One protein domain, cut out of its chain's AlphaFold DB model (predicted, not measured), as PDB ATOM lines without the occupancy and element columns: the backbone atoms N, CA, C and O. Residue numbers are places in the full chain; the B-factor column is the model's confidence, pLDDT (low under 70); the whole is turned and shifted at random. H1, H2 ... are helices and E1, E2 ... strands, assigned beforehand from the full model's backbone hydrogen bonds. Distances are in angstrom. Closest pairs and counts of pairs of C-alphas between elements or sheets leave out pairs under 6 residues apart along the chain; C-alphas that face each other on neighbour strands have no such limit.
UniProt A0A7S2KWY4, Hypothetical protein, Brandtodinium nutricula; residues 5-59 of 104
ATOM      1  N   GLN A   5     -21.516 -17.699 -16.995       88.69
ATOM      2  CA  GLN A   5     -21.718 -16.770 -15.880       88.69
ATOM      3  C   GLN A   5     -22.717 -15.638 -16.171       88.69
ATOM      4  O   GLN A   5     -23.216 -15.028 -15.231       88.69
ATOM      5  N   PHE A   6     -23.028 -15.382 -17.444       89.62
ATOM      6  CA  PHE A   6     -23.962 -14.341 -17.883       89.62
ATOM      7  C   PHE A   6     -25.313 -14.899 -18.337       89.62
ATOM      8  O   PHE A   6     -26.159 -14.144 -18.813       89.62
ATOM      9  N   ARG A   7     -25.525 -16.215 -18.199       92.44
ATOM     10  CA  ARG A   7     -26.771 -16.863 -18.612       92.44
ATOM     11  C   ARG A   7     -27.981 -16.257 -17.876       92.44
ATOM     12  O   ARG A   7     -27.895 -16.023 -16.666       92.44
ATOM     13  N   PRO A   8     -29.131 -16.077 -18.547       93.19
ATOM     14  CA  PRO A   8     -30.346 -15.615 -17.888       93.19
ATOM     15  C   PRO A   8     -30.813 -16.619 -16.831       93.19
ATOM     16  O   PRO A   8     -31.054 -17.794 -17.126       93.19
ATOM     17  N   ALA A   9     -30.954 -16.169 -15.587       95.12
ATOM     18  CA  ALA A   9     -31.310 -17.044 -14.480       95.12
ATOM     19  C   ALA A   9     -32.173 -16.347 -13.430       95.12
ATOM     20  O   ALA A   9     -32.070 -15.144 -13.198       95.12
ATOM     21  N   VAL A  10     -32.993 -17.142 -12.746       95.50
ATOM     22  CA  VAL A  10     -33.811 -16.720 -11.613       95.50
ATOM     23  C   VAL A  10     -33.645 -17.728 -10.476       95.50
ATOM     24  O   VAL A  10     -33.880 -18.926 -10.638       95.50
ATOM     25  N   GLY A  11     -33.241 -17.243  -9.301       95.94
ATOM     26  CA  GLY A  11     -33.131 -18.049  -8.084       95.94
ATOM     27  C   GLY A  11     -34.368 -17.899  -7.206       95.94
ATOM     28  O   GLY A  11     -34.574 -16.846  -6.610       95.94
ATOM     29  N   ILE A  12     -35.183 -18.950  -7.082       96.19
ATOM     30  CA  ILE A  12     -36.396 -18.942  -6.248       96.19
ATOM     31  C   ILE A  12     -36.429 -20.191  -5.374       96.19
ATOM     32  O   ILE A  12     -36.076 -21.292  -5.793       96.19
ATOM     33  N   ARG A  13     -36.889 -20.049  -4.130       95.94
ATOM     34  CA  ARG A  13     -37.065 -21.184  -3.217       95.94
ATOM     35  C   ARG A  13     -38.029 -22.211  -3.827       95.94
ATOM     36  O   ARG A  13     -39.190 -21.900  -4.055       95.94
ATOM     37  N   GLY A  14     -37.562 -23.440  -4.044       96.31
ATOM     38  CA  GLY A  14     -38.346 -24.503  -4.686       96.31
ATOM     39  C   GLY A  14     -38.185 -24.614  -6.204       96.31
ATOM     40  O   GLY A  14     -38.731 -25.551  -6.783       96.31
ATOM     41  N   GLY A  15     -37.438 -23.711  -6.849       96.75
ATOM     42  CA  GLY A  15     -37.229 -23.713  -8.299       96.75
ATOM     43  C   GLY A  15     -38.558 -23.698  -9.065       96.75
ATOM     44  O   GLY A  15     -39.492 -23.002  -8.667       96.75
ATOM     45  N   LEU A  16     -38.681 -24.539 -10.098       97.31
ATOM     46  CA  LEU A  16     -39.925 -24.716 -10.870       97.31
ATOM     47  C   LEU A  16     -41.121 -25.247 -10.053       97.31
ATOM     48  O   LEU A  16     -42.250 -25.214 -10.528       97.31
ATOM     49  N   LYS A  17     -40.909 -25.725  -8.821       97.00
ATOM     50  CA  LYS A  17     -41.990 -26.145  -7.909       97.00
ATOM     51  C   LYS A  17     -42.449 -25.015  -6.981       97.00
ATOM     52  O   LYS A  17     -43.236 -25.254  -6.065       97.00
ATOM     53  N   SER A  18     -41.909 -23.807  -7.145       97.31
ATOM     54  CA  SER A  18     -42.302 -22.660  -6.336       97.31
ATOM     55  C   SER A  18     -43.724 -22.208  -6.660       97.31
ATOM     56  O   SER A  18     -44.172 -22.273  -7.801       97.31
ATOM     57  N   ARG A  19     -44.424 -21.682  -5.651       97.31
ATOM     58  CA  ARG A  19     -45.797 -21.172  -5.795       97.31
ATOM     59  C   ARG A  19     -45.903 -19.960  -6.723       97.31
ATOM     60  O   ARG A  19     -46.987 -19.703  -7.222       97.31
ATOM     61  N   VAL A  20     -44.796 -19.252  -6.956       96.69
ATOM     62  CA  VAL A  20     -44.747 -18.053  -7.815       96.69
ATOM     63  C   VAL A  20     -44.481 -18.376  -9.290       96.69
ATOM     64  O   VAL A  20     -44.513 -17.488 -10.134       96.69
ATOM     65  N   ILE A  21     -44.213 -19.640  -9.642       96.94
ATOM     66  CA  ILE A  21     -43.921 -20.026 -11.034       96.94
ATOM     67  C   ILE A  21     -45.062 -19.696 -12.000       96.94
ATOM     68  O   ILE A  21     -44.758 -19.110 -13.034       96.94
ATOM     69  N   PRO A  22     -46.348 -19.928 -11.673       97.38
ATOM     70  CA  PRO A  22     -47.442 -19.550 -12.570       97.38
ATOM     71  C   PRO A  22     -47.488 -18.048 -12.897       97.38
ATOM     72  O   PRO A  22     -47.941 -17.648 -13.968       97.38
ATOM     73  N   GLU A  23     -47.030 -17.191 -11.982       97.25
ATOM     74  CA  GLU A  23     -46.958 -15.740 -12.203       97.25
ATOM     75  C   GLU A  23     -45.802 -15.383 -13.138       97.25
ATOM     76  O   GLU A  23     -45.951 -14.522 -14.004       97.25
ATOM     77  N   ILE A  24     -44.675 -16.087 -13.009       95.81
ATOM     78  CA  ILE A  24     -43.511 -15.927 -13.884       95.81
ATOM     79  C   ILE A  24     -43.829 -16.446 -15.285       95.81
ATOM     80  O   ILE A  24     -43.530 -15.761 -16.254       95.81
ATOM     81  N   GLU A  25     -44.485 -17.598 -15.412       96.69
ATOM     82  CA  GLU A  25     -44.945 -18.130 -16.701       96.69
ATOM     83  C   GLU A  25     -45.871 -17.136 -17.410       96.69
ATOM     84  O   GLU A  25     -45.679 -16.844 -18.592       96.69
ATOM     85  N   ARG A  26     -46.817 -16.542 -16.670       97.50
ATOM     86  CA  ARG A  26     -47.698 -15.490 -17.190       97.50
ATOM     87  C   ARG A  26     -46.922 -14.248 -17.625       97.50
ATOM     88  O   ARG A  26     -47.249 -13.666 -18.649       97.50
ATOM     89  N   ALA A  27     -45.915 -13.835 -16.860       96.00
ATOM     90  CA  ALA A  27     -45.087 -12.685 -17.209       96.00
ATOM     91  C   ALA A  27     -44.196 -12.962 -18.427       96.00
ATOM     92  O   ALA A  27     -43.969 -12.068 -19.238       96.00
ATOM     93  N   VAL A  28     -43.691 -14.187 -18.575       95.12
ATOM     94  CA  VAL A  28     -42.888 -14.604 -19.728       95.12
ATOM     95  C   VAL A  28     -43.733 -14.628 -20.999       95.12
ATOM     96  O   VAL A  28     -43.235 -14.206 -22.041       95.12
ATOM     97  N   ASP A  29     -45.001 -15.041 -20.914       95.94
ATOM     98  CA  ASP A  29     -45.957 -15.024 -22.032       95.94
ATOM     99  C   ASP A  29     -45.414 -15.751 -23.280       95.94
ATOM    100  O   ASP A  29     -45.423 -15.247 -24.398       95.94
ATOM    101  N   GLY A  30     -44.791 -16.917 -23.064       93.06
ATOM    102  CA  GLY A  30     -44.196 -17.736 -24.129       93.06
ATOM    103  C   GLY A  30     -42.934 -17.164 -24.794       93.06
ATOM    104  O   GLY A  30     -42.359 -17.823 -25.656       93.06
ATOM    105  N   ARG A  31     -42.456 -15.978 -24.388       93.56
ATOM    106  CA  ARG A  31     -41.264 -15.327 -24.972       93.56
ATOM    107  C   ARG A  31     -39.948 -16.030 -24.638       93.56
ATOM    108  O   ARG A  31     -38.944 -15.805 -25.306       93.56
ATOM    109  N   ALA A  32     -39.951 -16.852 -23.596       93.81
ATOM    110  CA  ALA A  32     -38.810 -17.639 -23.163       93.81
ATOM    111  C   ALA A  32     -39.272 -18.983 -22.593       93.81
ATOM    112  O   ALA A  32     -40.407 -19.134 -22.136       93.81
ATOM    113  N   GLN A  33     -38.368 -19.954 -22.575       94.62
ATOM    114  CA  GLN A  33     -38.578 -21.227 -21.907       94.62
ATOM    115  C   GLN A  33     -38.007 -21.171 -20.489       94.62
ATOM    116  O   GLN A  33     -36.825 -20.883 -20.299       94.62
ATOM    117  N   LEU A  34     -38.832 -21.489 -19.490       95.75
ATOM    118  CA  LEU A  34     -38.362 -21.707 -18.124       95.75
ATOM    119  C   LEU A  34     -37.850 -23.142 -17.995       95.75
ATOM    120  O   LEU A  34     -38.601 -24.093 -18.214       95.75
ATOM    121  N   ILE A  35     -36.582 -23.310 -17.629       95.69
ATOM    122  CA  ILE A  35     -35.948 -24.630 -17.510       95.69
ATOM    123  C   ILE A  35     -35.280 -24.801 -16.144       95.69
ATOM    124  O   ILE A  35     -34.830 -23.821 -15.556       95.69
ATOM    125  N   PRO A  36     -35.216 -26.024 -15.588       96.75
ATOM    126  CA  PRO A  36     -34.586 -26.240 -14.291       96.75
ATOM    127  C   PRO A  36     -33.065 -26.068 -14.390       96.75
ATOM    128  O   PRO A  36     -32.425 -26.725 -15.207       96.75
ATOM    129  N   GLY A  37     -32.490 -25.228 -13.528       95.69
ATOM    130  CA  GLY A  37     -31.039 -25.050 -13.431       95.69
ATOM    131  C   GLY A  37     -30.343 -26.146 -12.610       95.69
ATOM    132  O   GLY A  37     -30.904 -26.644 -11.627       95.69
ATOM    133  N   LYS A  38     -29.112 -26.505 -12.998       94.50
ATOM    134  CA  LYS A  38     -28.285 -27.579 -12.407       94.50
ATOM    135  C   LYS A  38     -26.959 -27.103 -11.804       94.50
ATOM    136  O   LYS A  38     -26.402 -27.791 -10.955       94.50
ATOM    137  N   GLY A  39     -26.501 -25.912 -12.177       89.19
ATOM    138  CA  GLY A  39     -25.394 -25.176 -11.558       89.19
ATOM    139  C   GLY A  39     -24.251 -24.905 -12.530       89.19
ATOM    140  O   GLY A  39     -23.726 -23.792 -12.565       89.19
ATOM    141  N   ASP A  40     -23.940 -25.894 -13.359       89.69
ATOM    142  CA  ASP A  40     -22.944 -25.892 -14.432       89.69
ATOM    143  C   ASP A  40     -23.573 -25.691 -15.822       89.69
ATOM    144  O   ASP A  40     -22.987 -26.038 -16.846       89.69
ATOM    145  N   ASP A  41     -24.783 -25.131 -15.859       92.75
ATOM    146  CA  ASP A  41     -25.526 -24.940 -17.096       92.75
ATOM    147  C   ASP A  41     -24.804 -23.978 -18.042       92.75
ATOM    148  O   ASP A  41     -24.263 -22.942 -17.636       92.75
ATOM    149  N   ALA A  42     -24.840 -24.308 -19.329       86.88
ATOM    150  CA  ALA A  42     -24.275 -23.455 -20.352       86.88
ATOM    151  C   ALA A  42     -25.161 -22.235 -20.642       86.88
ATOM    152  O   ALA A  42     -26.356 -22.207 -20.353       86.88
ATOM    153  N   ASP A  43     -24.580 -21.222 -21.273       86.06
ATOM    154  CA  ASP A  43     -25.344 -20.107 -21.824       86.06
ATOM    155  C   ASP A  43     -25.970 -20.533 -23.161       86.06
ATOM    156  O   ASP A  43     -25.298 -20.593 -24.191       86.06
ATOM    157  N   ALA A  44     -27.254 -20.896 -23.125       80.44
ATOM    158  CA  ALA A  44     -27.976 -21.427 -24.278       80.44
ATOM    159  C   ALA A  44     -28.107 -20.406 -25.419       80.44
ATOM    160  O   ALA A  44     -28.109 -20.790 -26.590       80.44
ATOM    161  N   GLU A  45     -28.163 -19.110 -25.101       76.25
ATOM    162  CA  GLU A  45     -28.194 -18.046 -26.104       76.25
ATOM    163  C   GLU A  45     -26.831 -17.926 -26.792       76.25
ATOM    164  O   GLU A  45     -26.751 -17.918 -28.022       76.25
ATOM    165  N   ALA A  46     -25.738 -17.980 -26.022       72.38
ATOM    166  CA  ALA A  46     -24.392 -18.071 -26.590       72.38
ATOM    167  C   ALA A  46     -24.157 -19.356 -27.412       72.38
ATOM    168  O   ALA A  46     -23.238 -19.388 -28.233       72.38
ATOM    169  N   GLN A  47     -24.981 -20.392 -27.227       72.12
ATOM    170  CA  GLN A  47     -24.954 -21.643 -27.994       72.12
ATOM    171  C   GLN A  47     -25.932 -21.678 -29.182       72.12
ATOM    172  O   GLN A  47     -26.010 -22.694 -29.871       72.12
ATOM    173  N   GLY A  48     -26.640 -20.579 -29.467       75.25
ATOM    174  CA  GLY A  48     -27.504 -20.464 -30.645       75.25
ATOM    175  C   GLY A  48     -28.885 -21.102 -30.489       75.25
ATOM    176  O   GLY A  48     -29.480 -21.519 -31.484       75.25
ATOM    177  N   ALA A  49     -29.412 -21.197 -29.264       78.31
ATOM    178  CA  ALA A  49     -30.787 -21.632 -29.045       78.31
ATOM    179  C   ALA A  49     -31.783 -20.708 -29.772       78.31
ATOM    180  O   ALA A  49     -31.739 -19.488 -29.634       78.31
ATOM    181  N   ALA A  50     -32.717 -21.302 -30.523       81.88
ATOM    182  CA  ALA A  50     -33.736 -20.560 -31.270       81.88
ATOM    183  C   ALA A  50     -34.777 -19.875 -30.364       81.88
ATOM    184  O   ALA A  50     -35.431 -18.920 -30.774       81.88
ATOM    185  N   THR A  51     -34.943 -20.372 -29.137       85.44
ATOM    186  CA  THR A  51     -35.841 -19.808 -28.129       85.44
ATOM    187  C   THR A  51     -35.019 -19.402 -26.910       85.44
ATOM    188  O   THR A  51     -34.256 -20.239 -26.416       85.44
ATOM    189  N   PRO A  52     -35.174 -18.168 -26.395       90.69
ATOM    190  CA  PRO A  52     -34.512 -17.742 -25.169       90.69
ATOM    191  C   PRO A  52     -34.833 -18.682 -24.008       90.69
ATOM    192  O   PRO A  52     -35.982 -19.089 -23.824       90.69
ATOM    193  N   GLN A  53     -33.824 -19.021 -23.212       93.06
ATOM    194  CA  GLN A  53     -33.975 -19.888 -22.047       93.06
ATOM    195  C   GLN A  53     -33.675 -19.101 -20.777       93.06
ATOM    196  O   GLN A  53     -32.710 -18.342 -20.723       93.06
ATOM    197  N   ILE A  54     -34.496 -19.304 -19.749       95.00
ATOM    198  CA  ILE A  54     -34.280 -18.755 -18.413       95.00
ATOM    199  C   ILE A  54     -34.144 -19.928 -17.448       95.00
ATOM    200  O   ILE A  54     -35.077 -20.715 -17.256       95.00
ATOM    201  N   TYR A  55     -32.975 -20.031 -16.820       96.19
ATOM    202  CA  TYR A  55     -32.695 -21.074 -15.842       96.19
ATOM    203  C   TYR A  55     -33.331 -20.741 -14.495       96.19
ATOM    204  O   TYR A  55     -33.041 -19.713 -13.886       96.19
ATOM    205  N   VAL A  56     -34.170 -21.636 -13.989       97.44
ATOM    206  CA  VAL A  56     -34.829 -21.500 -12.693       97.44
ATOM    207  C   VAL A  56     -34.137 -22.405 -11.680       97.44
ATOM    208  O   VAL A  56     -34.266 -23.632 -11.719       97.44
ATOM    209  N   TYR A  57     -33.411 -21.791 -10.750       97.56
ATOM    210  CA  TYR A  57     -32.677 -22.484  -9.695       97.56
ATOM    211  C   TYR A  57     -33.497 -22.578  -8.412       97.56
ATOM    212  O   TYR A  57     -34.107 -21.600  -7.976       97.56
ATOM    213  N   ASP A  58     -33.450 -23.738  -7.748       97.50
ATOM    214  CA  ASP A  58     -33.911 -23.839  -6.364       97.50
ATOM    215  C   ASP A  58     -32.892 -23.177  -5.433       97.50
ATOM    216  O   ASP A  58     -31.842 -23.751  -5.137       97.50
ATOM    217  N   ALA A  59     -33.227 -21.992  -4.924       95.88
ATOM    218  CA  ALA A  59     -32.353 -21.206  -4.051       95.88
ATOM    219  C   ALA A  59     -31.984 -21.909  -2.724       95.88
ATOM    220  O   ALA A  59     -31.099 -21.456  -1.998       95.88
TER     221      ALA A  59
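AT A GLANCE: This is residues 5 to 59 of the 104 residues of the protein "Hypothetical protein" of Brandtodinium nutricula (UniProt A0A7S2KWY4). A small sheet of three parallel strands, E1, E3 and E2, stands between one short helix, H1, which covers part of one face over E2, and a long loop, residues 37 to 52, on the side away from H1. The helix and the loop lie toward the two ends of the longest axis, and the outline is flat, with spans of 31 by 24 by 13 A. The printed part has 55 residues, with one named helix and three named strands in the order E1, H1, E2, E3 along the chain; the sheet's order is E1, E3, E2, all parallel. The class is mixed, helices and strands, though under half of the residues, 22, are in named elements. The whole is compact, with a radius of gyration of the C-alphas of 10.9 A.

IN THESE COORDINATES: The inner strand of the sheet, E3, is residues 53 to 58 and the longest strand, 16.2 A from first to last C-alpha; it ends at C-alpha 58, (-33.911, -23.839, -6.364). The edge strand E1 is residues 9 to 12, 9.9 A long, and begins at C-alpha 9, (-31.310, -17.044, -14.480). The other edge strand, E2, is residues 33 to 36, 10.0 A long. H1 is residues 21 to 28, 10.3 A long, and begins at C-alpha 21, (-43.921, -20.026, -11.034).

HOW THE PARTS SIT: E1 and E3 are parallel neighbours, with 28 degrees between their directions; the C-alphas of Ala 9 and Tyr 55 face each other at 4.5 A. Across this pair N 10 and O 55 are within hydrogen-bond range at 2.8 A, and N 57 and O 10 at 2.9 A. E3 and E2 are parallel neighbours at 32 degrees, with N 56 and O 35 within hydrogen-bond range at 2.8 A. H1 is on the sheet, at a height over the sheet of 8.7 A, and lies over E2. On the local plane, fitted to only 6 C-alphas of the sheet, its line and that of E2 stand at 29 degrees; H1 only just runs along the strands. The closest C-alphas of H1 and E2 are those of Glu 25 and Leu 34, 7.6 A apart. E1, H1 and E2 form a split strand-helix-strand unit, two strands running the same way in one sheet with a helix between them along the chain and E3 between them in the sheet; its crossover is right-handed. In H1 every O i to N i+4 pair is within hydrogen-bond range.

THE WHOLE: The two C-alphas farthest apart are those of Arg 19 and Gly 48, at 30.9 A. The printed part has no cut. The link E2 to E3, 16 residues, is long, E1 to H1 is short, and H1 to E2 is tight. The mean pLDDT of the printed part is 92.2, and no printed residue is under 70.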